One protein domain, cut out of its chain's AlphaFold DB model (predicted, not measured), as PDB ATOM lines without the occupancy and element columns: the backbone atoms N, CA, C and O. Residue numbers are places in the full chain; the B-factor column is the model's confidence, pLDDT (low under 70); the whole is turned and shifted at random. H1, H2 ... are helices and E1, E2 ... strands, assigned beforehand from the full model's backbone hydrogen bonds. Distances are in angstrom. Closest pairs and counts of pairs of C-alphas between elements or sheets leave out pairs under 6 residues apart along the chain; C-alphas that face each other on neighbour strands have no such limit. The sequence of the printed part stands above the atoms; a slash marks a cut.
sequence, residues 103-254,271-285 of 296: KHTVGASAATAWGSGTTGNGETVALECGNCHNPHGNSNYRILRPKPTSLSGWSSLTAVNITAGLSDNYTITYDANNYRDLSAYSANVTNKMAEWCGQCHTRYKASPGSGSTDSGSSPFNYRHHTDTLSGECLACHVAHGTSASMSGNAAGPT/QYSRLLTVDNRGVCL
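This is residues 103 to 254 and 271 to 285 of the 296 residues of the protein "Cytochrome c3 family protein" of Dehalococcoidia bacterium (UniProt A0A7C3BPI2). Little regular structure: the antiparallel hairpin E1-E2 lies at the rim of a rounded body of long loops, with helix H2 and short H3 nearer the middle and H4 farthest out. The 167 printed residues, 36 in named elements, run E1 E2 H1 H2 H3 H4, class mixed; the whole is compact, with a radius of gyration of the C-alphas of 16.0 A and spans of 45 by 41 by 32 A.

E1, residues 108 to 114, 14.5 A long, begins at C-alpha (-46.231, -18.667, -48.409). E2 is 122 to 127, 13.5 A; H1 129 to 132, 5.9 A; H2 187 to 197, 15.4 A; H3 233 to 236, 6.0 A; H4 282 to 285, 5.0 A, ending at C-alpha (-30.932, -46.650, -39.588).

E1 and E2 form a hairpin, antiparallel at 147 degrees, with N 111 and O 125 within hydrogen-bond range at 2.8 A. A tight link joins E2 to H1. H1 and H2 are apart. H2 and H3 touch, the closest C-alphas those of Ala 194 and Cys 233, 6.0 A apart. H3 and H4 are close but not clearly touching, C-alphas 236 and 283 closest at 6.1 A. In H2 every O i to N i+4 pair is within hydrogen-bond range; H1, H3 and H4 are too short for one.

The farthest C-alphas, of His 136 and Asn 249, are 44.8 A apart. Residues 255 to 270 are not printed, a gap of 16.5 A between C-alphas 254 and 271. The links H1 to H2 and H2 to H3 are long. pLDDT is under 70 in residues 164 to 167, 228 to 231, 248 to 254 and 271 to 273.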
ATOM      1  N   LYS A 103     -41.925 -30.031 -47.819       89.50
ATOM      2  CA  LYS A 103     -41.031 -28.989 -48.354       89.50
ATOM      3  C   LYS A 103     -40.959 -27.749 -47.468       89.50
ATOM      4  O   LYS A 103     -41.878 -27.496 -46.693       89.50
ATOM      5  N   HIS A 104     -39.933 -26.925 -47.665       89.75
ATOM      6  CA  HIS A 104     -40.030 -25.509 -47.316       89.75
ATOM      7  C   HIS A 104     -41.121 -24.852 -48.176       89.75
ATOM      8  O   HIS A 104     -41.107 -24.950 -49.405       89.75
ATOM      9  N   THR A 105     -42.078 -24.180 -47.538       86.19
ATOM     10  CA  THR A 105     -43.276 -23.610 -48.175       86.19
ATOM     11  C   THR A 105     -42.996 -22.264 -48.853       86.19
ATOM     12  O   THR A 105     -43.583 -21.237 -48.529       86.19
ATOM     13  N   VAL A 106     -42.076 -22.262 -49.817       89.88
ATOM     14  CA  VAL A 106     -41.760 -21.089 -50.647       89.88
ATOM     15  C   VAL A 106     -43.018 -20.590 -51.376       89.88
ATOM     16  O   VAL A 106     -43.763 -21.385 -51.950       89.88
ATOM     17  N   GLY A 107     -43.246 -19.278 -51.350       89.00
ATOM     18  CA  GLY A 107     -44.455 -18.604 -51.826       89.00
ATOM     19  C   GLY A 107     -45.518 -18.387 -50.741       89.00
ATOM     20  O   GLY A 107     -46.535 -17.745 -51.005       89.00
ATOM     21  N   ALA A 108     -45.319 -18.905 -49.523       88.06
ATOM     22  CA  ALA A 108     -46.231 -18.667 -48.409       88.06
ATOM     23  C   ALA A 108     -45.985 -17.292 -47.771       88.06
ATOM     24  O   ALA A 108     -44.856 -16.923 -47.452       88.06
ATOM     25  N   SER A 109     -47.066 -16.554 -47.509       88.38
ATOM     26  CA  SER A 109     -47.028 -15.274 -46.789       88.38
ATOM     27  C   SER A 109     -46.917 -15.432 -45.269       88.38
ATOM     28  O   SER A 109     -46.548 -14.480 -44.584       88.38
ATOM     29  N   ALA A 110     -47.230 -16.620 -44.749       87.06
ATOM     30  CA  ALA A 110     -47.155 -16.962 -43.336       87.06
ATOM     31  C   ALA A 110     -46.804 -18.450 -43.175       87.06
ATOM     32  O   ALA A 110     -47.672 -19.319 -43.216       87.06
ATOM     33  N   ALA A 111     -45.517 -18.736 -43.010       85.44
ATOM     34  CA  ALA A 111     -44.974 -20.049 -42.695       85.44
ATOM     35  C   ALA A 111     -44.278 -20.008 -41.332       85.44
ATOM     36  O   ALA A 111     -43.585 -19.043 -41.018       85.44
ATOM     37  N   THR A 112     -44.424 -21.059 -40.530       85.88
ATOM     38  CA  THR A 112     -43.689 -21.178 -39.266       85.88
ATOM     39  C   THR A 112     -42.267 -21.660 -39.542       85.88
ATOM     40  O   THR A 112     -42.064 -22.799 -39.969       85.88
ATOM     41  N   ALA A 113     -41.274 -20.822 -39.256       87.56
ATOM     42  CA  ALA A 113     -39.874 -21.218 -39.178       87.56
ATOM     43  C   ALA A 113     -39.636 -21.944 -37.845       87.56
ATOM     44  O   ALA A 113     -39.269 -21.336 -36.836       87.56
ATOM     45  N   TRP A 114     -39.911 -23.250 -37.826       87.62
ATOM     46  CA  TRP A 114     -39.822 -24.067 -36.617       87.62
ATOM     47  C   TRP A 114     -38.430 -24.008 -35.986       87.62
ATOM     48  O   TRP A 114     -37.416 -24.101 -36.674       87.62
ATOM     49  N   GLY A 115     -38.382 -23.836 -34.667       88.38
ATOM     50  CA  GLY A 115     -37.129 -23.709 -33.929       88.38
ATOM     51  C   GLY A 115     -36.475 -22.329 -34.019       88.38
ATOM     52  O   GLY A 115     -35.479 -22.123 -33.334       88.38
ATOM     53  N   SER A 116     -37.027 -21.373 -34.777       90.31
ATOM     54  CA  SER A 116     -36.540 -19.985 -34.753       90.31
ATOM     55  C   SER A 116     -36.845 -19.291 -33.427       90.31
ATOM     56  O   SER A 116     -37.777 -19.672 -32.711       90.31
ATOM     57  N   GLY A 117     -36.066 -18.259 -33.103       87.50
ATOM     58  CA  GLY A 117     -36.230 -17.454 -31.895       87.50
ATOM     59  C   GLY A 117     -35.926 -18.210 -30.597       87.50
ATOM     60  O   GLY A 117     -35.180 -19.190 -30.583       87.50
ATOM     61  N   THR A 118     -36.485 -17.722 -29.487       85.31
ATOM     62  CA  THR A 118     -36.215 -18.227 -28.126       85.31
ATOM     63  C   THR A 118     -37.415 -18.901 -27.460       85.31
ATOM     64  O   THR A 118     -37.239 -19.592 -26.462       85.31
ATOM     65  N   THR A 119     -38.630 -18.734 -27.989       84.25
ATOM     66  CA  THR A 119     -39.870 -19.226 -27.368       84.25
ATOM     67  C   THR A 119     -40.841 -19.806 -28.399       84.25
ATOM     68  O   THR A 119     -40.707 -19.582 -29.603       84.25
ATOM     69  N   GLY A 120     -41.820 -20.584 -27.926       86.00
ATOM     70  CA  GLY A 120     -42.889 -21.150 -28.755       86.00
ATOM     71  C   GLY A 120     -42.385 -22.089 -29.855       86.00
ATOM     72  O   GLY A 120     -41.275 -22.610 -29.784       86.00
ATOM     73  N   ASN A 121     -43.182 -22.281 -30.903       84.88
ATOM     74  CA  ASN A 121     -42.847 -23.196 -32.001       84.88
ATOM     75  C   ASN A 121     -41.826 -22.608 -32.990       84.88
ATOM     76  O   ASN A 121     -41.064 -23.350 -33.605       84.88
ATOM     77  N   GLY A 122     -41.764 -21.282 -33.117       88.00
ATOM     78  CA  GLY A 122     -40.924 -20.593 -34.091       88.00
ATOM     79  C   GLY A 122     -41.506 -19.242 -34.485       88.00
ATOM     80  O   GLY A 122     -42.565 -18.846 -33.998       88.00
ATOM     81  N   GLU A 123     -40.824 -18.548 -35.388       89.88
ATOM     82  CA  GLU A 123     -41.289 -17.273 -35.941       89.88
ATOM     83  C   GLU A 123     -42.157 -17.501 -37.179       89.88
ATOM     84  O   GLU A 123     -41.886 -18.397 -37.980       89.88
ATOM     85  N   THR A 124     -43.179 -16.668 -37.368       89.19
ATOM     86  CA  THR A 124     -43.968 -16.651 -38.604       89.19
ATOM     87  C   THR A 124     -43.287 -15.757 -39.633       89.19
ATOM     88  O   THR A 124     -43.058 -14.577 -39.375       89.19
ATOM     89  N   VAL A 125     -43.007 -16.302 -40.814       89.06
ATOM     90  CA  VAL A 125     -42.302 -15.610 -41.895       89.06
ATOM     91  C   VAL A 125     -43.036 -15.708 -43.225       89.06
ATOM     92  O   VAL A 125     -43.652 -16.725 -43.536       89.06
ATOM     93  N   ALA A 126     -42.908 -14.671 -44.051       91.38
ATOM     94  CA  ALA A 126     -43.109 -14.822 -45.486       91.38
ATOM     95  C   ALA A 126     -41.851 -15.477 -46.074       91.38
ATOM     96  O   ALA A 126     -40.748 -14.943 -45.897       91.38
ATOM     97  N   LEU A 127     -42.016 -16.628 -46.728       91.81
ATOM     98  CA  LEU A 127     -40.911 -17.424 -47.252       91.81
ATOM     99  C   LEU A 127     -40.941 -17.455 -48.778       91.81
ATOM    100  O   LEU A 127     -41.907 -17.885 -49.392       91.81
ATOM    101  N   GLU A 128     -39.843 -17.044 -49.387       94.31
ATOM    102  CA  GLU A 128     -39.623 -16.908 -50.819       94.31
ATOM    103  C   GLU A 128     -38.189 -17.365 -51.165       94.31
ATOM    104  O   GLU A 128     -37.312 -17.415 -50.298       94.31
ATOM    105  N   CYS A 129     -37.902 -17.683 -52.435       94.62
ATOM    106  CA  CYS A 129     -36.581 -18.181 -52.878       94.62
ATOM    107  C   CYS A 129     -35.420 -17.273 -52.426       94.62
ATOM    108  O   CYS A 129     -34.336 -17.709 -52.036       94.62
ATOM    109  N   GLY A 130     -35.679 -15.973 -52.479       93.94
ATOM    110  CA  GLY A 130     -34.806 -14.865 -52.160       93.94
ATOM    111  C   GLY A 130     -34.648 -14.624 -50.666       93.94
ATOM    112  O   GLY A 130     -33.941 -13.695 -50.294       93.94
ATOM    113  N   ASN A 131     -35.257 -15.416 -49.792       94.38
ATOM    114  CA  ASN A 131     -34.840 -15.426 -48.396       94.38
ATOM    115  C   ASN A 131     -33.541 -16.203 -48.211       94.38
ATOM    116  O   ASN A 131     -32.718 -15.814 -47.386       94.38
ATOM    117  N   CYS A 132     -33.313 -17.213 -49.054       94.00
ATOM    118  CA  CYS A 132     -32.144 -18.083 -49.003       94.00
ATOM    119  C   CYS A 132     -31.104 -17.729 -50.069       94.00
ATOM    120  O   CYS A 132     -29.925 -17.636 -49.754       94.00
ATOM    121  N   HIS A 133     -31.514 -17.494 -51.317       93.19
ATOM    122  CA  HIS A 133     -30.616 -17.259 -52.459       93.19
ATOM    123  C   HIS A 133     -30.507 -15.780 -52.809       93.19
ATOM    124  O   HIS A 133     -31.485 -15.058 -52.669       93.19
ATOM    125  N   ASN A 134     -29.364 -15.301 -53.300       90.38
ATOM    126  CA  ASN A 134     -29.213 -13.958 -53.860       90.38
ATOM    127  C   ASN A 134     -29.296 -14.007 -55.395       90.38
ATOM    128  O   ASN A 134     -28.322 -14.412 -56.027       90.38
ATOM    129  N   PRO A 135     -30.403 -13.566 -56.020       88.44
ATOM    130  CA  PRO A 135     -30.547 -13.621 -57.478       88.44
ATOM    131  C   PRO A 135     -29.579 -12.691 -58.218       88.44
ATOM    132  O   PRO A 135     -29.319 -12.921 -59.396       88.44
ATOM    133  N   HIS A 136     -29.016 -11.688 -57.532       86.31
ATOM    134  CA  HIS A 136     -27.938 -10.836 -58.045       86.31
ATOM    135  C   HIS A 136     -26.542 -11.444 -57.829       86.31
ATOM    136  O   HIS A 136     -25.534 -10.755 -57.951       86.31
ATOM    137  N   GLY A 137     -26.478 -12.714 -57.434       82.50
ATOM    138  CA  GLY A 137     -25.230 -13.413 -57.197       82.50
ATOM    139  C   GLY A 137     -24.549 -13.035 -55.892       82.50
ATOM    140  O   GLY A 137     -24.731 -11.977 -55.292       82.50
ATOM    141  N   ASN A 138     -23.750 -13.967 -55.418       80.75
ATOM    142  CA  ASN A 138     -22.700 -13.758 -54.440       80.75
ATOM    143  C   ASN A 138     -21.703 -14.907 -54.648       80.75
ATOM    144  O   ASN A 138     -22.029 -15.917 -55.272       80.75
ATOM    145  N   SER A 139     -20.481 -14.768 -54.151       80.62
ATOM    146  CA  SER A 139     -19.475 -15.835 -54.236       80.62
ATOM    147  C   SER A 139     -19.729 -16.987 -53.249       80.62
ATOM    148  O   SER A 139     -18.845 -17.812 -53.034       80.62
ATOM    149  N   ASN A 140     -20.901 -17.022 -52.607       83.25
ATOM    150  CA  ASN A 140     -21.276 -18.059 -51.660       83.25
ATOM    151  C   ASN A 140     -21.778 -19.297 -52.411       83.25
ATOM    152  O   ASN A 140     -22.334 -19.199 -53.511       83.25
ATOM    153  N   TYR A 141     -21.624 -20.465 -51.793       83.12
ATOM    154  CA  TYR A 141     -22.111 -21.728 -52.331       83.12
ATOM    155  C   TYR A 141     -23.582 -21.616 -52.758       83.12
ATOM    156  O   TYR A 141     -24.433 -21.184 -51.981       83.12
ATOM    157  N   ARG A 142     -23.872 -21.974 -54.019       84.44
ATOM    158  CA  ARG A 142     -25.212 -21.909 -54.643       84.44
ATOM    159  C   ARG A 142     -25.926 -20.577 -54.428       84.44
ATOM    160  O   ARG A 142     -27.123 -20.559 -54.139       84.44
ATOM    161  N   ILE A 143     -25.186 -19.474 -54.530       87.62
ATOM    162  CA  ILE A 143     -25.678 -18.105 -54.342       87.62
ATOM    163  C   ILE A 143     -26.410 -17.888 -53.007       87.62
ATOM    164  O   ILE A 143     -27.215 -16.962 -52.891       87.62
ATOM    165  N   LEU A 144     -26.175 -18.718 -51.983       90.88
ATOM    166  CA  LEU A 144     -26.832 -18.563 -50.685       90.88
ATOM    167  C   LEU A 144     -26.473 -17.207 -50.079       90.88
ATOM    168  O   LEU A 144     -25.321 -16.782 -50.066       90.88
ATOM    169  N   ARG A 145     -27.454 -16.478 -49.565       92.12
ATOM    170  CA  ARG A 145     -27.196 -15.256 -48.807       92.12
ATOM    171  C   ARG A 145     -26.397 -15.636 -47.563       92.12
ATOM    172  O   ARG A 145     -26.830 -16.536 -46.852       92.12
ATOM    173  N   PRO A 146     -25.292 -14.950 -47.232       91.81
ATOM    174  CA  PRO A 146     -24.569 -15.239 -45.994       91.81
ATOM    175  C   PRO A 146     -25.431 -15.076 -44.736       91.81
ATOM    176  O   PRO A 146     -25.175 -15.726 -43.727       91.81
ATOM    177  N   LYS A 147     -26.462 -14.223 -44.812       93.06
ATOM    178  CA  LYS A 147     -27.519 -14.068 -43.813       93.06
ATOM    179  C   LYS A 147     -28.873 -14.268 -44.506       93.06
ATOM    180  O   LYS A 147     -29.183 -13.462 -45.394       93.06
ATOM    181  N   PRO A 148     -29.654 -15.311 -44.178       91.56
ATOM    182  CA  PRO A 148     -31.015 -15.419 -44.678       91.56
ATOM    183  C   PRO A 148     -31.860 -14.237 -44.180       91.56
ATOM    184  O   PRO A 148     -31.506 -13.553 -43.217       91.56
ATOM    185  N   THR A 149     -32.960 -13.957 -44.870       89.38
ATOM    186  CA  THR A 149     -33.866 -12.847 -44.527       89.38
ATOM    187  C   THR A 149     -35.243 -13.366 -44.100       89.38
ATOM    188  O   THR A 149     -35.500 -14.561 -44.178       89.38
ATOM    189  N   SER A 150     -36.123 -12.457 -43.664       82.38
ATOM    190  CA  SER A 150     -37.486 -12.686 -43.131       82.38
ATOM    191  C   SER A 150     -37.624 -12.985 -41.635       82.38
ATOM    192  O   SER A 150     -38.736 -12.861 -41.133       82.38
ATOM    193  N   LEU A 151     -36.551 -13.285 -40.899       80.81
ATOM    194  CA  LEU A 151     -36.619 -13.424 -39.433       80.81
ATOM    195  C   LEU A 151     -36.523 -12.080 -38.708       80.81
ATOM    196  O   LEU A 151     -35.916 -11.129 -39.219       80.81
ATOM    197  N   SER A 152     -37.030 -12.015 -37.477       80.19
ATOM    198  CA  SER A 152     -36.724 -10.902 -36.580       80.19
ATOM    199  C   SER A 152     -35.231 -10.890 -36.224       80.19
ATOM    200  O   SER A 152     -34.571 -11.920 -36.129       80.19
ATOM    201  N   GLY A 153     -34.647  -9.694 -36.104       76.81
ATOM    202  CA  GLY A 153     -33.237  -9.552 -35.725       76.81
ATOM    203  C   GLY A 153     -32.213 -10.013 -36.771       76.81
ATOM    204  O   GLY A 153     -31.025 -10.014 -36.474       76.81
ATOM    205  N   TRP A 154     -32.607 -10.339 -38.008       79.25
ATOM    206  CA  TRP A 154     -31.671 -10.838 -39.033       79.25
ATOM    207  C   TRP A 154     -30.457  -9.917 -39.291       79.25
ATOM    208  O   TRP A 154     -29.387 -10.375 -39.696       79.25
ATOM    209  N   SER A 155     -30.593  -8.609 -39.035       79.69
ATOM    210  CA  SER A 155     -29.508  -7.630 -39.160       79.69
ATOM    211  C   SER A 155     -28.331  -7.913 -38.219       79.69
ATOM    212  O   SER A 155     -27.186  -7.639 -38.591       79.69
ATOM    213  N   SER A 156     -28.587  -8.504 -37.046       84.75
ATOM    214  CA  SER A 156     -27.569  -8.866 -36.055       84.75
ATOM    215  C   SER A 156     -26.968 -10.259 -36.266       84.75
ATOM    216  O   SER A 156     -26.000 -10.601 -35.587       84.75
ATOM    217  N   LEU A 157     -27.471 -11.047 -37.227       86.62
ATOM    218  CA  LEU A 157     -26.887 -12.350 -37.555       86.62
ATOM    219  C   LEU A 157     -25.426 -12.197 -37.982       86.62
ATOM    220  O   LEU A 157     -25.052 -11.236 -38.660       86.62
ATOM    221  N   THR A 158     -24.594 -13.173 -37.632       91.38
ATOM    222  CA  THR A 158     -23.223 -13.252 -38.147       91.38
ATOM    223  C   THR A 158     -23.252 -13.914 -39.519       91.38
ATOM    224  O   THR A 158     -23.857 -14.966 -39.686       91.38
ATOM    225  N   ALA A 159     -22.618 -13.288 -40.515       92.06
ATOM    226  CA  ALA A 159     -22.608 -13.808 -41.877       92.06
ATOM    227  C   ALA A 159     -21.891 -15.165 -41.948       92.06
ATOM    228  O   ALA A 159     -20.739 -15.284 -41.530       92.06
ATOM    229  N   VAL A 160     -22.557 -16.158 -42.537       91.38
ATOM    230  CA  VAL A 160     -21.993 -17.483 -42.791       91.38
ATOM    231  C   VAL A 160     -21.599 -17.578 -44.261       91.38
ATOM    232  O   VAL A 160     -22.446 -17.697 -45.148       91.38
ATOM    233  N   ASN A 161     -20.295 -17.495 -44.520       89.44
ATOM    234  CA  ASN A 161     -19.735 -17.651 -45.858       89.44
ATOM    235  C   ASN A 161     -19.319 -19.109 -46.063       89.44
ATOM    236  O   ASN A 161     -18.442 -19.622 -45.371       89.44
ATOM    237  N   ILE A 162     -19.970 -19.755 -47.016       85.44
ATOM    238  CA  ILE A 162     -19.756 -21.126 -47.461       85.44
ATOM    239  C   ILE A 162     -18.988 -21.038 -48.776       85.44
ATOM    240  O   ILE A 162     -19.548 -20.769 -49.840       85.44
ATOM    241  N   THR A 163     -17.674 -21.212 -48.716       75.44
ATOM    242  CA  THR A 163     -16.872 -21.252 -49.938       75.44
ATOM    243  C   THR A 163     -17.293 -22.472 -50.759       75.44
ATOM    244  O   THR A 163     -17.409 -23.570 -50.213       75.44
ATOM    245  N   ALA A 164     -17.560 -22.284 -52.055       61.53
ATOM    246  CA  ALA A 164     -17.838 -23.402 -52.954       61.53
ATOM    247  C   ALA A 164     -16.669 -24.405 -52.893       61.53
ATOM    248  O   ALA A 164     -15.502 -24.016 -52.965       61.53
ATOM    249  N   GLY A 165     -16.991 -25.680 -52.660       54.53
ATOM    250  CA  GLY A 165     -16.006 -26.758 -52.590       54.53
ATOM    251  C   GLY A 165     -15.428 -27.113 -53.964       54.53
ATOM    252  O   GLY A 165     -15.855 -26.591 -54.986       54.53
ATOM    253  N   LEU A 166     -14.478 -28.051 -53.983       46.47
ATOM    254  CA  LEU A 166     -13.682 -28.469 -55.152       46.47
ATOM    255  C   LEU A 166     -14.491 -29.024 -56.353       46.47
ATOM    256  O   LEU A 166     -13.922 -29.209 -57.425       46.47
ATOM    257  N   SER A 167     -15.798 -29.266 -56.202       56.97
ATOM    258  CA  SER A 167     -16.724 -29.583 -57.298       56.97
ATOM    259  C   SER A 167     -18.155 -29.183 -56.925       56.97
ATOM    260  O   SER A 167     -18.657 -29.630 -55.888       56.97
ATOM    261  N   ASP A 168     -18.850 -28.419 -57.770       70.31
ATOM    262  CA  ASP A 168     -20.263 -28.078 -57.573       70.31
ATOM    263  C   ASP A 168     -21.179 -29.232 -58.002       70.31
ATOM    264  O   ASP A 168     -22.031 -29.087 -58.868       70.31
ATOM    265  N   ASN A 169     -21.044 -30.410 -57.388       83.69
ATOM    266  CA  ASN A 169     -21.936 -31.524 -57.700       83.69
ATOM    267  C   ASN A 169     -23.375 -31.208 -57.242       83.69
ATOM    268  O   ASN A 169     -23.704 -31.191 -56.051       83.69
ATOM    269  N   TYR A 170     -24.264 -30.970 -58.200       88.25
ATOM    270  CA  TYR A 170     -25.679 -30.677 -58.001       88.25
ATOM    271  C   TYR A 170     -26.533 -31.902 -57.707       88.25
ATOM    272  O   TYR A 170     -27.653 -31.732 -57.224       88.25
ATOM    273  N   THR A 171     -26.005 -33.104 -57.916       91.94
ATOM    274  CA  THR A 171     -26.769 -34.351 -57.847       91.94
ATOM    275  C   THR A 171     -26.552 -35.126 -56.555       91.94
ATOM    276  O   THR A 171     -25.459 -35.092 -55.990       91.94
ATOM    277  N   ILE A 172     -27.606 -35.778 -56.054       90.31
ATOM    278  CA  ILE A 172     -27.543 -36.687 -54.903       90.31
ATOM    279  C   ILE A 172     -26.622 -37.854 -55.256       90.31
ATOM    280  O   ILE A 172     -26.652 -38.371 -56.370       90.31
ATOM    281  N   THR A 173     -25.801 -38.246 -54.291       89.62
ATOM    282  CA  THR A 173     -24.915 -39.407 -54.357       89.62
ATOM    283  C   THR A 173     -25.312 -40.391 -53.268       89.62
ATOM    284  O   THR A 173     -25.829 -39.970 -52.229       89.62
ATOM    285  N   TYR A 174     -25.075 -41.675 -53.518       90.06
ATOM    286  CA  TYR A 174     -25.420 -42.767 -52.617       90.06
ATOM    287  C   TYR A 174     -24.196 -43.646 -52.355       90.06
ATOM    288  O   TYR A 174     -23.355 -43.801 -53.242       90.06
ATOM    289  N   ASP A 175     -24.090 -44.184 -51.142       89.81
ATOM    290  CA  ASP A 175     -23.044 -45.129 -50.756       89.81
ATOM    291  C   ASP A 175     -23.407 -46.579 -51.139       89.81
ATOM    292  O   ASP A 175     -24.426 -46.844 -51.779       89.81
ATOM    293  N   ALA A 176     -22.568 -47.542 -50.744       89.19
ATOM    294  CA  ALA A 176     -22.781 -48.963 -51.037       89.19
ATOM    295  C   ALA A 176     -24.037 -49.567 -50.374       89.19
ATOM    296  O   ALA A 176     -24.471 -50.644 -50.776       89.19
ATOM    297  N   ASN A 177     -24.610 -48.888 -49.378       85.81
ATOM    298  CA  ASN A 177     -25.838 -49.275 -48.685       85.81
ATOM    299  C   ASN A 177     -27.050 -48.452 -49.162       85.81
ATOM    300  O   ASN A 177     -28.107 -48.508 -48.539       85.81
ATOM    301  N   ASN A 178     -26.904 -47.693 -50.254       89.75
ATOM    302  CA  ASN A 178     -27.916 -46.794 -50.812       89.75
ATOM    303  C   ASN A 178     -28.322 -45.640 -49.881       89.75
ATOM    304  O   ASN A 178     -29.371 -45.023 -50.068       89.75
ATOM    305  N   TYR A 179     -27.491 -45.307 -48.893       86.69
ATOM    306  CA  TYR A 179     -27.698 -44.121 -48.074       86.69
ATOM    307  C   TYR A 179     -27.054 -42.896 -48.707       86.69
ATOM    308  O   TYR A 179     -26.145 -43.000 -49.529       86.69
ATOM    309  N   ARG A 180     -27.534 -41.702 -48.335       86.88
ATOM    310  CA  ARG A 180     -27.029 -40.450 -48.900       86.88
ATOM    311  C   ARG A 180     -25.548 -40.282 -48.574       86.88
ATOM    312  O   ARG A 180     -25.177 -40.153 -47.412       86.88
ATOM    313  N   ASP A 181     -24.737 -40.183 -49.620       86.88
ATOM    314  CA  ASP A 181     -23.302 -39.963 -49.513       86.88
ATOM    315  C   ASP A 181     -22.980 -38.461 -49.540       86.88
ATOM    316  O   ASP A 181     -23.273 -37.738 -50.507       86.88
ATOM    317  N   LEU A 182     -22.368 -37.989 -48.454       83.25
ATOM    318  CA  LEU A 182     -21.902 -36.615 -48.282       83.25
ATOM    319  C   LEU A 182     -20.395 -36.454 -48.474       83.25
ATOM    320  O   LEU A 182     -19.914 -35.340 -48.309       83.25
ATOM    321  N   SER A 183     -19.660 -37.495 -48.870       81.75
ATOM    322  CA  SER A 183     -18.200 -37.464 -49.058       81.75
ATOM    323  C   SER A 183     -17.720 -36.378 -50.033       81.75
ATOM    324  O   SER A 183     -16.599 -35.883 -49.926       81.75
ATOM    325  N   ALA A 184     -18.591 -35.947 -50.953       78.44
ATOM    326  CA  ALA A 184     -18.346 -34.825 -51.858       78.44
ATOM    327  C   ALA A 184     -18.300 -33.453 -51.149       78.44
ATOM    328  O   ALA A 184     -17.805 -32.478 -51.719       78.44
ATOM    329  N   TYR A 185     -18.823 -33.345 -49.926       78.94
ATOM    330  CA  TYR A 185     -18.703 -32.153 -49.102       78.94
ATOM    331  C   TYR A 185     -17.458 -32.223 -48.224       78.94
ATOM    332  O   TYR A 185     -17.249 -33.169 -47.472       78.94
ATOM    333  N   SER A 186     -16.657 -31.157 -48.247       79.94
ATOM    334  CA  SER A 186     -15.659 -30.978 -47.194       79.94
ATOM    335  C   SER A 186     -16.355 -30.755 -45.850       79.94
ATOM    336  O   SER A 186     -17.411 -30.118 -45.798       79.94
ATOM    337  N   ALA A 187     -15.702 -31.163 -44.759       79.56
ATOM    338  CA  ALA A 187     -16.173 -30.881 -43.402       79.56
ATOM    339  C   ALA A 187     -16.421 -29.378 -43.168       79.56
ATOM    340  O   ALA A 187     -17.271 -28.993 -42.372       79.56
ATOM    341  N   ASN A 188     -15.697 -28.496 -43.869       80.56
ATOM    342  CA  ASN A 188     -15.954 -27.060 -43.808       80.56
ATOM    343  C   ASN A 188     -17.332 -26.702 -44.383       80.56
ATOM    344  O   ASN A 188     -18.074 -25.962 -43.744       80.56
ATOM    345  N   VAL A 189     -17.697 -27.253 -45.545       82.06
ATOM    346  CA  VAL A 189     -18.993 -26.973 -46.175       82.06
ATOM    347  C   VAL A 189     -20.134 -27.491 -45.311       82.06
ATOM    348  O   VAL A 189     -21.062 -26.734 -45.050       82.06
ATOM    349  N   THR A 190     -20.075 -28.729 -44.823       82.62
ATOM    350  CA  THR A 190     -21.144 -29.280 -43.972       82.62
ATOM    351  C   THR A 190     -21.278 -28.498 -42.661       82.62
ATOM    352  O   THR A 190     -22.386 -28.085 -42.321       82.62
ATOM    353  N   ASN A 191     -20.167 -28.132 -42.006       84.94
ATOM    354  CA  ASN A 191     -20.191 -27.296 -40.798       84.94
ATOM    355  C   ASN A 191     -20.830 -25.927 -41.061       84.94
ATOM    356  O   ASN A 191     -21.700 -25.478 -40.310       84.94
ATOM    357  N   LYS A 192     -20.440 -25.266 -42.157       88.50
ATOM    358  CA  LYS A 192     -21.011 -23.970 -42.532       88.50
ATOM    359  C   LYS A 192     -22.465 -24.075 -42.986       88.50
ATOM    360  O   LYS A 192     -23.230 -23.157 -42.715       88.50
ATOM    361  N   MET A 193     -22.890 -25.185 -43.586       88.06
ATOM    362  CA  MET A 193     -24.306 -25.421 -43.882       88.06
ATOM    363  C   MET A 193     -25.135 -25.549 -42.596       88.06
ATOM    364  O   MET A 193     -26.186 -24.919 -42.519       88.06
ATOM    365  N   ALA A 194     -24.671 -26.266 -41.563       88.44
ATOM    366  CA  ALA A 194     -25.365 -26.291 -40.267       88.44
ATOM    367  C   ALA A 194     -25.406 -24.921 -39.589       88.44
ATOM    368  O   ALA A 194     -26.451 -24.519 -39.077       88.44
ATOM    369  N   GLU A 195     -24.291 -24.180 -39.590       90.19
ATOM    370  CA  GLU A 195     -24.280 -22.796 -39.106       90.19
ATOM    371  C   GLU A 195     -25.306 -21.940 -39.853       90.19
ATOM    372  O   GLU A 195     -26.014 -21.153 -39.231       90.19
ATOM    373  N   TRP A 196     -25.410 -22.119 -41.171       91.44
ATOM    374  CA  TRP A 196     -26.322 -21.368 -42.017       91.44
ATOM    375  C   TRP A 196     -27.791 -21.728 -41.767       91.44
ATOM    376  O   TRP A 196     -28.590 -20.825 -41.535       91.44
ATOM    377  N   CYS A 197     -28.144 -23.018 -41.719       91.44
ATOM    378  CA  CYS A 197     -29.492 -23.472 -41.359       91.44
ATOM    379  C   CYS A 197     -29.880 -22.998 -39.951       91.44
ATOM    380  O   CYS A 197     -31.012 -22.569 -39.726       91.44
ATOM    381  N   GLY A 198     -28.924 -23.010 -39.018       90.38
ATOM    382  CA  GLY A 198     -29.092 -22.528 -37.649       90.38
ATOM    383  C   GLY A 198     -29.330 -21.020 -37.527       90.38
ATOM    384  O   GLY A 198     -29.731 -20.576 -36.458       90.38
ATOM    385  N   GLN A 199     -29.138 -20.227 -38.591       91.19
ATOM    386  CA  GLN A 199     -29.537 -18.814 -38.581       91.19
ATOM    387  C   GLN A 199     -31.063 -18.648 -38.557       91.19
ATOM    388  O   GLN A 199     -31.536 -17.681 -37.972       91.19
ATOM    389  N   CYS A 200     -31.816 -19.591 -39.146       91.19
ATOM    390  CA  CYS A 200     -33.279 -19.660 -39.037       91.19
ATOM    391  C   CYS A 200     -33.739 -20.658 -37.985       91.19
ATOM    392  O   CYS A 200     -34.666 -20.399 -37.233       91.19
ATOM    393  N   HIS A 201     -33.086 -21.807 -37.906       90.31
ATOM    394  CA  HIS A 201     -33.467 -22.874 -36.998       90.31
ATOM    395  C   HIS A 201     -32.602 -22.846 -35.737       90.31
ATOM    396  O   HIS A 201     -31.933 -23.827 -35.405       90.31
ATOM    397  N   THR A 202     -32.581 -21.699 -35.053       89.12
ATOM    398  CA  THR A 202     -31.658 -21.398 -33.942       89.12
ATOM    399  C   THR A 202     -31.672 -22.465 -32.856       89.12
ATOM    400  O   THR A 202     -30.617 -22.843 -32.352       89.12
ATOM    401  N   ARG A 203     -32.850 -23.010 -32.543       90.00
ATOM    402  CA  ARG A 203     -33.022 -24.056 -31.531       90.00
ATOM    403  C   ARG A 203     -32.818 -25.475 -32.051       90.00
ATOM    404  O   ARG A 203     -32.805 -26.377 -31.231       90.00
ATOM    405  N   TYR A 204     -32.626 -25.713 -33.352       89.12
ATOM    406  CA  TYR A 204     -32.201 -27.030 -33.864       89.12
ATOM    407  C   TYR A 204     -30.685 -27.211 -33.861       89.12
ATOM    408  O   TYR A 204     -30.204 -28.347 -33.833       89.12
ATOM    409  N   LYS A 205     -29.919 -26.113 -33.865       87.94
ATOM    410  CA  LYS A 205     -28.467 -26.184 -33.725       87.94
ATOM    411  C   LYS A 205     -28.120 -26.583 -32.290       87.94
ATOM    412  O   LYS A 205     -28.439 -25.861 -31.350       87.94
ATOM    413  N   ALA A 206     -27.495 -27.740 -32.115       88.00
ATOM    414  CA  ALA A 206     -27.352 -28.369 -30.810       88.00
ATOM    415  C   ALA A 206     -25.989 -29.052 -30.654       88.00
ATOM    416  O   ALA A 206     -25.492 -29.660 -31.602       88.00
ATOM    417  N   SER A 207     -25.429 -28.974 -29.447       87.56
ATOM    418  CA  SER A 207     -24.125 -29.543 -29.082       87.56
ATOM    419  C   SER A 207     -24.197 -31.003 -28.632       87.56
ATOM    420  O   SER A 207     -25.298 -31.477 -28.317       87.56
ATOM    421  N   PRO A 208     -23.063 -31.737 -28.580       87.19
ATOM    422  CA  PRO A 208     -23.024 -33.083 -28.013       87.19
ATOM    423  C   PRO A 208     -23.712 -33.145 -26.645       87.19
ATOM    424  O   PRO A 208     -23.598 -32.221 -25.845       87.19
ATOM    425  N   GLY A 209     -24.456 -34.223 -26.393       87.00
ATOM    426  CA  GLY A 209     -25.236 -34.393 -25.160       87.00
ATOM    427  C   GLY A 209     -26.621 -33.732 -25.169       87.00
ATOM    428  O   GLY A 209     -27.425 -34.011 -24.285       87.00
ATOM    429  N   SER A 210     -26.973 -32.945 -26.196       90.62
ATOM    430  CA  SER A 210     -28.309 -32.322 -26.306       90.62
ATOM    431  C   SER A 210     -29.474 -33.319 -26.380       90.62
ATOM    432  O   SER A 210     -30.618 -32.929 -26.165       90.62
ATOM    433  N   GLY A 211     -29.208 -34.596 -26.673       88.88
ATOM    434  CA  GLY A 211     -30.219 -35.657 -26.632       88.88
ATOM    435  C   GLY A 211     -30.603 -36.073 -25.208       88.88
ATOM    436  O   GLY A 211     -31.683 -36.610 -25.005       88.88
ATOM    437  N   SER A 212     -29.745 -35.792 -24.225       90.56
ATOM    438  CA  SER A 212     -29.909 -36.159 -22.811       90.56
ATOM    439  C   SER A 212     -29.922 -34.956 -21.864       90.56
ATOM    440  O   SER A 212     -30.091 -35.116 -20.659       90.56
ATOM    441  N   THR A 213     -29.720 -33.746 -22.384       92.50
ATOM    442  CA  THR A 213     -29.704 -32.507 -21.605       92.50
ATOM    443  C   THR A 213     -30.759 -31.552 -22.136       92.50
ATOM    444  O   THR A 213     -30.708 -31.145 -23.298       92.50
ATOM    445  N   ASP A 214     -31.696 -31.183 -21.264       91.94
ATOM    446  CA  ASP A 214     -32.750 -30.228 -21.588       91.94
ATOM    447  C   ASP A 214     -32.143 -28.848 -21.903       91.94
ATOM    448  O   ASP A 214     -31.350 -28.313 -21.128       91.94
ATOM    449  N   SER A 215     -32.514 -28.252 -23.039       90.44
ATOM    450  CA  SER A 215     -32.160 -26.862 -23.371       90.44
ATOM    451  C   SER A 215     -32.947 -25.815 -22.596       90.44
ATOM    452  O   SER A 215     -32.649 -24.627 -22.717       90.44
ATOM    453  N   GLY A 216     -34.021 -26.213 -21.915       89.19
ATOM    454  CA  GLY A 216     -35.026 -25.304 -21.375       89.19
ATOM    455  C   GLY A 216     -35.869 -24.615 -22.456       89.19
ATOM    456  O   GLY A 216     -36.625 -23.699 -22.146       89.19
ATOM    457  N   SER A 217     -35.751 -25.022 -23.726       86.31
ATOM    458  CA  SER A 217     -36.400 -24.361 -24.865       86.31
ATOM    459  C   SER A 217     -37.556 -25.188 -25.414       86.31
ATOM    460  O   SER A 217     -37.456 -25.742 -26.507       86.31
ATOM    461  N   SER A 218     -38.666 -25.263 -24.678       84.12
ATOM    462  CA  SER A 218     -39.850 -26.010 -25.123       84.12
ATOM    463  C   SER A 218     -40.389 -25.510 -26.485       84.12
ATOM    464  O   SER A 218     -40.427 -24.294 -26.714       84.12
ATOM    465  N   PRO A 219     -40.769 -26.417 -27.410       82.75
ATOM    466  CA  PRO A 219     -40.806 -27.873 -27.239       82.75
ATOM    467  C   PRO A 219     -39.545 -28.609 -27.756       82.75
ATOM    468  O   PRO A 219     -39.554 -29.811 -28.009       82.75
ATOM    469  N   PHE A 220     -38.432 -27.894 -27.921       87.44
ATOM    470  CA  PHE A 220     -37.140 -28.393 -28.403       87.44
ATOM    471  C   PHE A 220     -36.194 -28.764 -27.250       87.44
ATOM    472  O   PHE A 220     -34.992 -28.492 -27.320       87.44
ATOM    473  N   ASN A 221     -36.724 -29.354 -26.176       87.94
ATOM    474  CA  ASN A 221     -35.986 -29.685 -24.950       87.94
ATOM    475  C   ASN A 221     -34.778 -30.591 -25.223       87.94
ATOM    476  O   ASN A 221     -33.661 -30.257 -24.827       87.94
ATOM    477  N   TYR A 222     -34.974 -31.664 -25.993       89.00
ATOM    478  CA  TYR A 222     -33.942 -32.641 -26.355       89.00
ATOM    479  C   TYR A 222     -33.790 -32.725 -27.870       89.00
ATOM    480  O   TYR A 222     -34.775 -32.684 -28.607       89.00
ATOM    481  N   ARG A 223     -32.547 -32.773 -28.352       88.62
ATOM    482  CA  ARG A 223     -32.213 -32.607 -29.775       88.62
ATOM    483  C   ARG A 223     -31.040 -33.494 -30.165       88.62
ATOM    484  O   ARG A 223     -30.112 -33.665 -29.376       88.62
ATOM    485  N   HIS A 224     -31.021 -33.966 -31.410       85.94
ATOM    486  CA  HIS A 224     -29.796 -34.516 -31.988       85.94
ATOM    487  C   HIS A 224     -28.708 -33.442 -32.030       85.94
ATOM    488  O   HIS A 224     -28.994 -32.289 -32.353       85.94
ATOM    489  N   HIS A 225     -27.469 -33.817 -31.709       85.31
ATOM    490  CA  HIS A 225     -26.338 -32.914 -31.885       85.31
ATOM    491  C   HIS A 225     -26.107 -32.671 -33.381       85.31
ATOM    492  O   HIS A 225     -26.113 -33.600 -34.182       85.31
ATOM    493  N   THR A 226     -25.951 -31.410 -33.766       83.19
ATOM    494  CA  THR A 226     -25.886 -30.964 -35.166       83.19
ATOM    495  C   THR A 226     -24.697 -30.051 -35.435       83.19
ATOM    496  O   THR A 226     -24.407 -29.775 -36.588       83.19
ATOM    497  N   ASP A 227     -23.973 -29.598 -34.414       71.50
ATOM    498  CA  ASP A 227     -22.786 -28.742 -34.554       71.50
ATOM    499  C   ASP A 227     -21.461 -29.517 -34.719       71.50
ATOM    500  O   ASP A 227     -20.443 -28.926 -35.067       71.50
ATOM    501  N   THR A 228     -21.479 -30.832 -34.476       62.50
ATOM    502  CA  THR A 228     -20.291 -31.698 -34.315       62.50
ATOM    503  C   THR A 228     -20.366 -33.013 -35.094       62.50
ATOM    504  O   THR A 228     -19.337 -33.659 -35.265       62.50
ATOM    505  N   LEU A 229     -21.528 -33.374 -35.664       63.16
ATOM    506  CA  LEU A 229     -21.638 -34.342 -36.776       63.16
ATOM    507  C   LEU A 229     -21.105 -33.726 -38.081       63.16
ATOM    508  O   LEU A 229     -21.771 -33.774 -39.107       63.16
ATOM    509  N   SER A 230     -19.998 -32.984 -38.022       64.62
ATOM    510  CA  SER A 230     -19.558 -32.095 -39.103       64.62
ATOM    511  C   SER A 230     -20.662 -31.165 -39.641       64.62
ATOM    512  O   SER A 230     -20.603 -30.785 -40.804       64.62
ATOM    513  N   GLY A 231     -21.688 -30.800 -38.862       64.62
ATOM    514  CA  GLY A 231     -22.765 -29.944 -39.369       64.62
ATOM    515  C   GLY A 231     -23.753 -30.617 -40.328       64.62
ATOM    516  O   GLY A 231     -24.426 -29.940 -41.107       64.62
ATOM    517  N   GLU A 232     -23.837 -31.944 -40.354       77.75
ATOM    518  CA  GLU A 232     -24.527 -32.669 -41.424       77.75
ATOM    519  C   GLU A 232     -26.059 -32.724 -41.266       77.75
ATOM    520  O   GLU A 232     -26.669 -33.786 -41.350       77.75
ATOM    521  N   CYS A 233     -26.742 -31.575 -41.154       87.12
ATOM    522  CA  CYS A 233     -28.208 -31.516 -41.334       87.12
ATOM    523  C   CYS A 233     -28.628 -32.208 -42.642       87.12
ATOM    524  O   CYS A 233     -29.679 -32.828 -42.744       87.12
ATOM    525  N   LEU A 234     -27.751 -32.106 -43.641       86.44
ATOM    526  CA  LEU A 234     -27.890 -32.692 -44.957       86.44
ATOM    527  C   LEU A 234     -27.761 -34.227 -44.987       86.44
ATOM    528  O   LEU A 234     -28.068 -34.812 -46.020       86.44
ATOM    529  N   ALA A 235     -27.329 -34.901 -43.920       85.25
ATOM    530  CA  ALA A 235     -27.354 -36.368 -43.884       85.25
ATOM    531  C   ALA A 235     -28.805 -36.860 -43.874       85.25
ATOM    532  O   ALA A 235     -29.203 -37.699 -44.683       85.25
ATOM    533  N   CYS A 236     -29.622 -36.221 -43.037       88.12
ATOM    534  CA  CYS A 236     -31.021 -36.580 -42.850       88.12
ATOM    535  C   CYS A 236     -31.970 -35.767 -43.728       88.12
ATOM    536  O   CYS A 236     -33.048 -36.256 -44.054       88.12
ATOM    537  N   HIS A 237     -31.605 -34.529 -44.081       91.00
ATOM    538  CA  HIS A 237     -32.521 -33.580 -44.709       91.00
ATOM    539  C   HIS A 237     -32.091 -33.122 -46.107       91.00
ATOM    540  O   HIS A 237     -30.911 -32.910 -46.397       91.00
ATOM    541  N   VAL A 238     -33.070 -32.867 -46.969       91.62
ATOM    542  CA  VAL A 238     -32.908 -32.063 -48.190       91.62
ATOM    543  C   VAL A 238     -33.360 -30.619 -47.958       91.62
ATOM    544  O   VAL A 238     -34.123 -30.331 -47.046       91.62
ATOM    545  N   ALA A 239     -32.872 -29.677 -48.766       90.75
ATOM    546  CA  ALA A 239     -33.102 -28.250 -48.518       90.75
ATOM    547  C   ALA A 239     -34.436 -27.714 -49.072       90.75
ATOM    548  O   ALA A 239     -34.979 -26.765 -48.516       90.75
ATOM    549  N   HIS A 240     -34.968 -28.275 -50.161       94.00
ATOM    550  CA  HIS A 240     -36.205 -27.810 -50.797       94.00
ATOM    551  C   HIS A 240     -37.393 -28.682 -50.411       94.00
ATOM    552  O   HIS A 240     -38.234 -28.240 -49.633       94.00
ATOM    553  N   GLY A 241     -37.452 -29.907 -50.928       92.75
ATOM    554  CA  GLY A 241     -38.554 -30.830 -50.690       92.75
ATOM    555  C   GLY A 241     -38.183 -32.269 -51.011       92.75
ATOM    556  O   GLY A 241     -37.264 -32.532 -51.784       92.75
ATOM    557  N   THR A 242     -38.885 -33.193 -50.371       92.75
ATOM    558  CA  THR A 242     -38.625 -34.635 -50.412       92.75
ATOM    559  C   THR A 242     -39.869 -35.394 -50.838       92.75
ATOM    560  O   THR A 242     -40.974 -34.928 -50.566       92.75
ATOM    561  N   SER A 243     -39.692 -36.557 -51.463       92.38
ATOM    562  CA  SER A 243     -40.744 -37.558 -51.672       92.38
ATOM    563  C   SER A 243     -40.772 -38.632 -50.576       92.38
ATOM    564  O   SER A 243     -41.614 -39.523 -50.631       92.38
ATOM    565  N   ALA A 244     -39.883 -38.554 -49.577       90.25
ATOM    566  CA  ALA A 244     -39.843 -39.497 -48.466       90.25
ATOM    567  C   ALA A 244     -41.072 -39.337 -47.563       90.25
ATOM    568  O   ALA A 244     -41.344 -38.267 -47.018       90.25
ATOM    569  N   SER A 245     -41.805 -40.417 -47.384       84.94
ATOM    570  CA  SER A 245     -43.016 -40.523 -46.587       84.94
ATOM    571  C   SER A 245     -42.723 -40.890 -45.132       84.94
ATOM    572  O   SER A 245     -41.745 -41.566 -44.801       84.94
ATOM    573  N   MET A 246     -43.622 -40.488 -44.235       76.31
ATOM    574  CA  MET A 246     -43.747 -41.129 -42.927       76.31
ATOM    575  C   MET A 246     -45.134 -41.729 -42.811       76.31
ATOM    576  O   MET A 246     -46.139 -41.075 -43.048       76.31
ATOM    577  N   SER A 247     -45.178 -42.990 -42.427       72.69
ATOM    578  CA  SER A 247     -46.364 -43.830 -42.410       72.69
ATOM    579  C   SER A 247     -46.412 -44.640 -41.111       72.69
ATOM    580  O   SER A 247     -45.432 -44.726 -40.362       72.69
ATOM    581  N   GLY A 248     -47.577 -45.213 -40.805       69.31
ATOM    582  CA  GLY A 248     -47.771 -46.047 -39.617       69.31
ATOM    583  C   GLY A 248     -47.399 -45.328 -38.315       69.31
ATOM    584  O   GLY A 248     -47.802 -44.190 -38.086       69.31
ATOM    585  N   ASN A 249     -46.586 -45.970 -37.471       63.66
ATOM    586  CA  ASN A 249     -46.159 -45.410 -36.180       63.66
ATOM    587  C   ASN A 249     -45.333 -44.117 -36.309       63.66
ATOM    588  O   ASN A 249     -45.241 -43.356 -35.350       63.66
ATOM    589  N   ALA A 250     -44.730 -43.852 -37.474       64.00
ATOM    590  CA  ALA A 250     -44.036 -42.592 -37.738       64.00
ATOM    591  C   ALA A 250     -45.002 -41.451 -38.114       64.00
ATOM    592  O   ALA A 250     -44.643 -40.282 -37.988       64.00
ATOM    593  N   ALA A 251     -46.230 -41.775 -38.537       62.50
ATOM    594  CA  ALA A 251     -47.248 -40.809 -38.947       62.50
ATOM    595  C   ALA A 251     -48.145 -40.316 -37.802       62.50
ATOM    596  O   ALA A 251     -48.914 -39.385 -38.001       62.50
ATOM    597  N   GLY A 252     -48.080 -40.934 -36.619       54.50
ATOM    598  CA  GLY A 252     -49.021 -40.707 -35.517       54.50
ATOM    599  C   GLY A 252     -48.545 -39.995 -34.238       54.50
ATOM    600  O   GLY A 252     -49.396 -39.860 -33.357       54.50
ATOM    601  N   PRO A 253     -47.283 -39.551 -34.044       62.81
ATOM    602  CA  PRO A 253     -46.903 -38.961 -32.762       62.81
ATOM    603  C   PRO A 253     -47.595 -37.609 -32.556       62.81
ATOM    604  O   PRO A 253     -47.693 -36.806 -33.484       62.81
ATOM    605  N   THR A 254     -48.062 -37.347 -31.332       61.91
ATOM    606  CA  THR A 254     -48.446 -35.994 -30.906       61.91
ATOM    607  C   THR A 254     -47.274 -35.051 -31.111       61.91
ATOM    608  O   THR A 254     -46.118 -35.435 -30.908       61.91
ATOM    609  N   GLN A 271     -47.182 -29.236 -46.215       45.88
ATOM    610  CA  GLN A 271     -47.077 -28.087 -45.297       45.88
ATOM    611  C   GLN A 271     -46.123 -28.290 -44.106       45.88
ATOM    612  O   GLN A 271     -45.760 -27.304 -43.465       45.88
ATOM    613  N   TYR A 272     -45.666 -29.516 -43.820       55.22
ATOM    614  CA  TYR A 272     -44.838 -29.788 -42.634       55.22
ATOM    615  C   TYR A 272     -43.494 -30.413 -43.020       55.22
ATOM    616  O   TYR A 272     -43.366 -31.623 -43.195       55.22
ATOM    617  N   SER A 273     -42.476 -29.563 -43.179       56.34
ATOM    618  CA  SER A 273     -41.149 -29.942 -43.671       56.34
ATOM    619  C   SER A 273     -40.388 -30.790 -42.645       56.34
ATOM    620  O   SER A 273     -39.749 -30.261 -41.739       56.34
ATOM    621  N   ARG A 274     -40.431 -32.117 -42.786       76.12
ATOM    622  CA  ARG A 274     -39.427 -32.992 -42.153       76.12
ATOM    623  C   ARG A 274     -38.272 -33.275 -43.105       76.12
ATOM    624  O   ARG A 274     -37.203 -33.644 -42.647       76.12
ATOM    625  N   LEU A 275     -38.470 -33.029 -44.407       88.88
ATOM    626  CA  LEU A 275     -37.433 -32.979 -45.445       88.88
ATOM    627  C   LEU A 275     -36.534 -34.218 -45.489       88.88
ATOM    628  O   LEU A 275     -35.398 -34.119 -45.931       88.88
ATOM    629  N   LEU A 276     -37.024 -35.365 -45.014       90.19
ATOM    630  CA  LEU A 276     -36.222 -36.567 -44.830       90.19
ATOM    631  C   LEU A 276     -35.659 -37.083 -46.152       90.19
ATOM    632  O   LEU A 276     -36.284 -36.940 -47.196       90.19
ATOM    633  N   THR A 277     -34.489 -37.702 -46.112       91.00
ATOM    634  CA  THR A 277     -33.858 -38.337 -47.275       91.00
ATOM    635  C   THR A 277     -34.359 -39.762 -47.517       91.00
ATOM    636  O   THR A 277     -34.269 -40.241 -48.643       91.00
ATOM    637  N   VAL A 278     -34.902 -40.415 -46.485       90.75
ATOM    638  CA  VAL A 278     -35.336 -41.821 -46.478       90.75
ATOM    639  C   VAL A 278     -36.685 -41.936 -45.763       90.75
ATOM    640  O   VAL A 278     -36.962 -41.189 -44.823       90.75
ATOM    641  N   ASP A 279     -37.519 -42.872 -46.208       88.19
ATOM    642  CA  ASP A 279     -38.837 -43.156 -45.653       88.19
ATOM    643  C   ASP A 279     -38.770 -43.565 -44.170       88.19
ATOM    644  O   ASP A 279     -37.920 -44.348 -43.729       88.19
ATOM    645  N   ASN A 280     -39.757 -43.108 -43.398       83.81
ATOM    646  CA  ASN A 280     -39.985 -43.509 -42.008       83.81
ATOM    647  C   ASN A 280     -38.729 -43.367 -41.118       83.81
ATOM    648  O   ASN A 280     -38.047 -42.346 -41.114       83.81
ATOM    649  N   ARG A 281     -38.432 -44.401 -40.317       80.56
ATOM    650  CA  ARG A 281     -37.240 -44.482 -39.459       80.56
ATOM    651  C   ARG A 281     -35.995 -44.956 -40.220       80.56
ATOM    652  O   ARG A 281     -34.942 -45.089 -39.605       80.56
ATOM    653  N   GLY A 282     -36.089 -45.192 -41.533       83.31
ATOM    654  CA  GLY A 282     -34.944 -45.586 -42.357       83.31
ATOM    655  C   GLY A 282     -33.823 -44.545 -42.331       83.31
ATOM    656  O   GLY A 282     -32.654 -44.913 -42.319       83.31
ATOM    657  N   VAL A 283     -34.174 -43.262 -42.189       86.06
ATOM    658  CA  VAL A 283     -33.208 -42.163 -42.016       86.06
ATOM    659  C   VAL A 283     -32.343 -42.323 -40.758       86.06
ATOM    660  O   VAL A 283     -31.177 -41.950 -40.755       86.06
ATOM    661  N   CYS A 284     -32.883 -42.918 -39.689       84.50
ATOM    662  CA  CYS A 284     -32.142 -43.186 -38.455       84.50
ATOM    663  C   CYS A 284     -31.191 -44.377 -38.631       84.50
ATOM    664  O   CYS A 284     -30.077 -44.374 -38.109       84.50
ATOM    665  N   LEU A 285     -31.647 -45.390 -39.373       81.94
ATOM    666  CA  LEU A 285     -30.932 -46.650 -39.588       81.94
ATOM    667  C   LEU A 285     -29.678 -46.504 -40.456       81.94
ATOM    668  O   LEU A 285     -28.867 -47.421 -40.502       81.94
TER     669      LEU A 285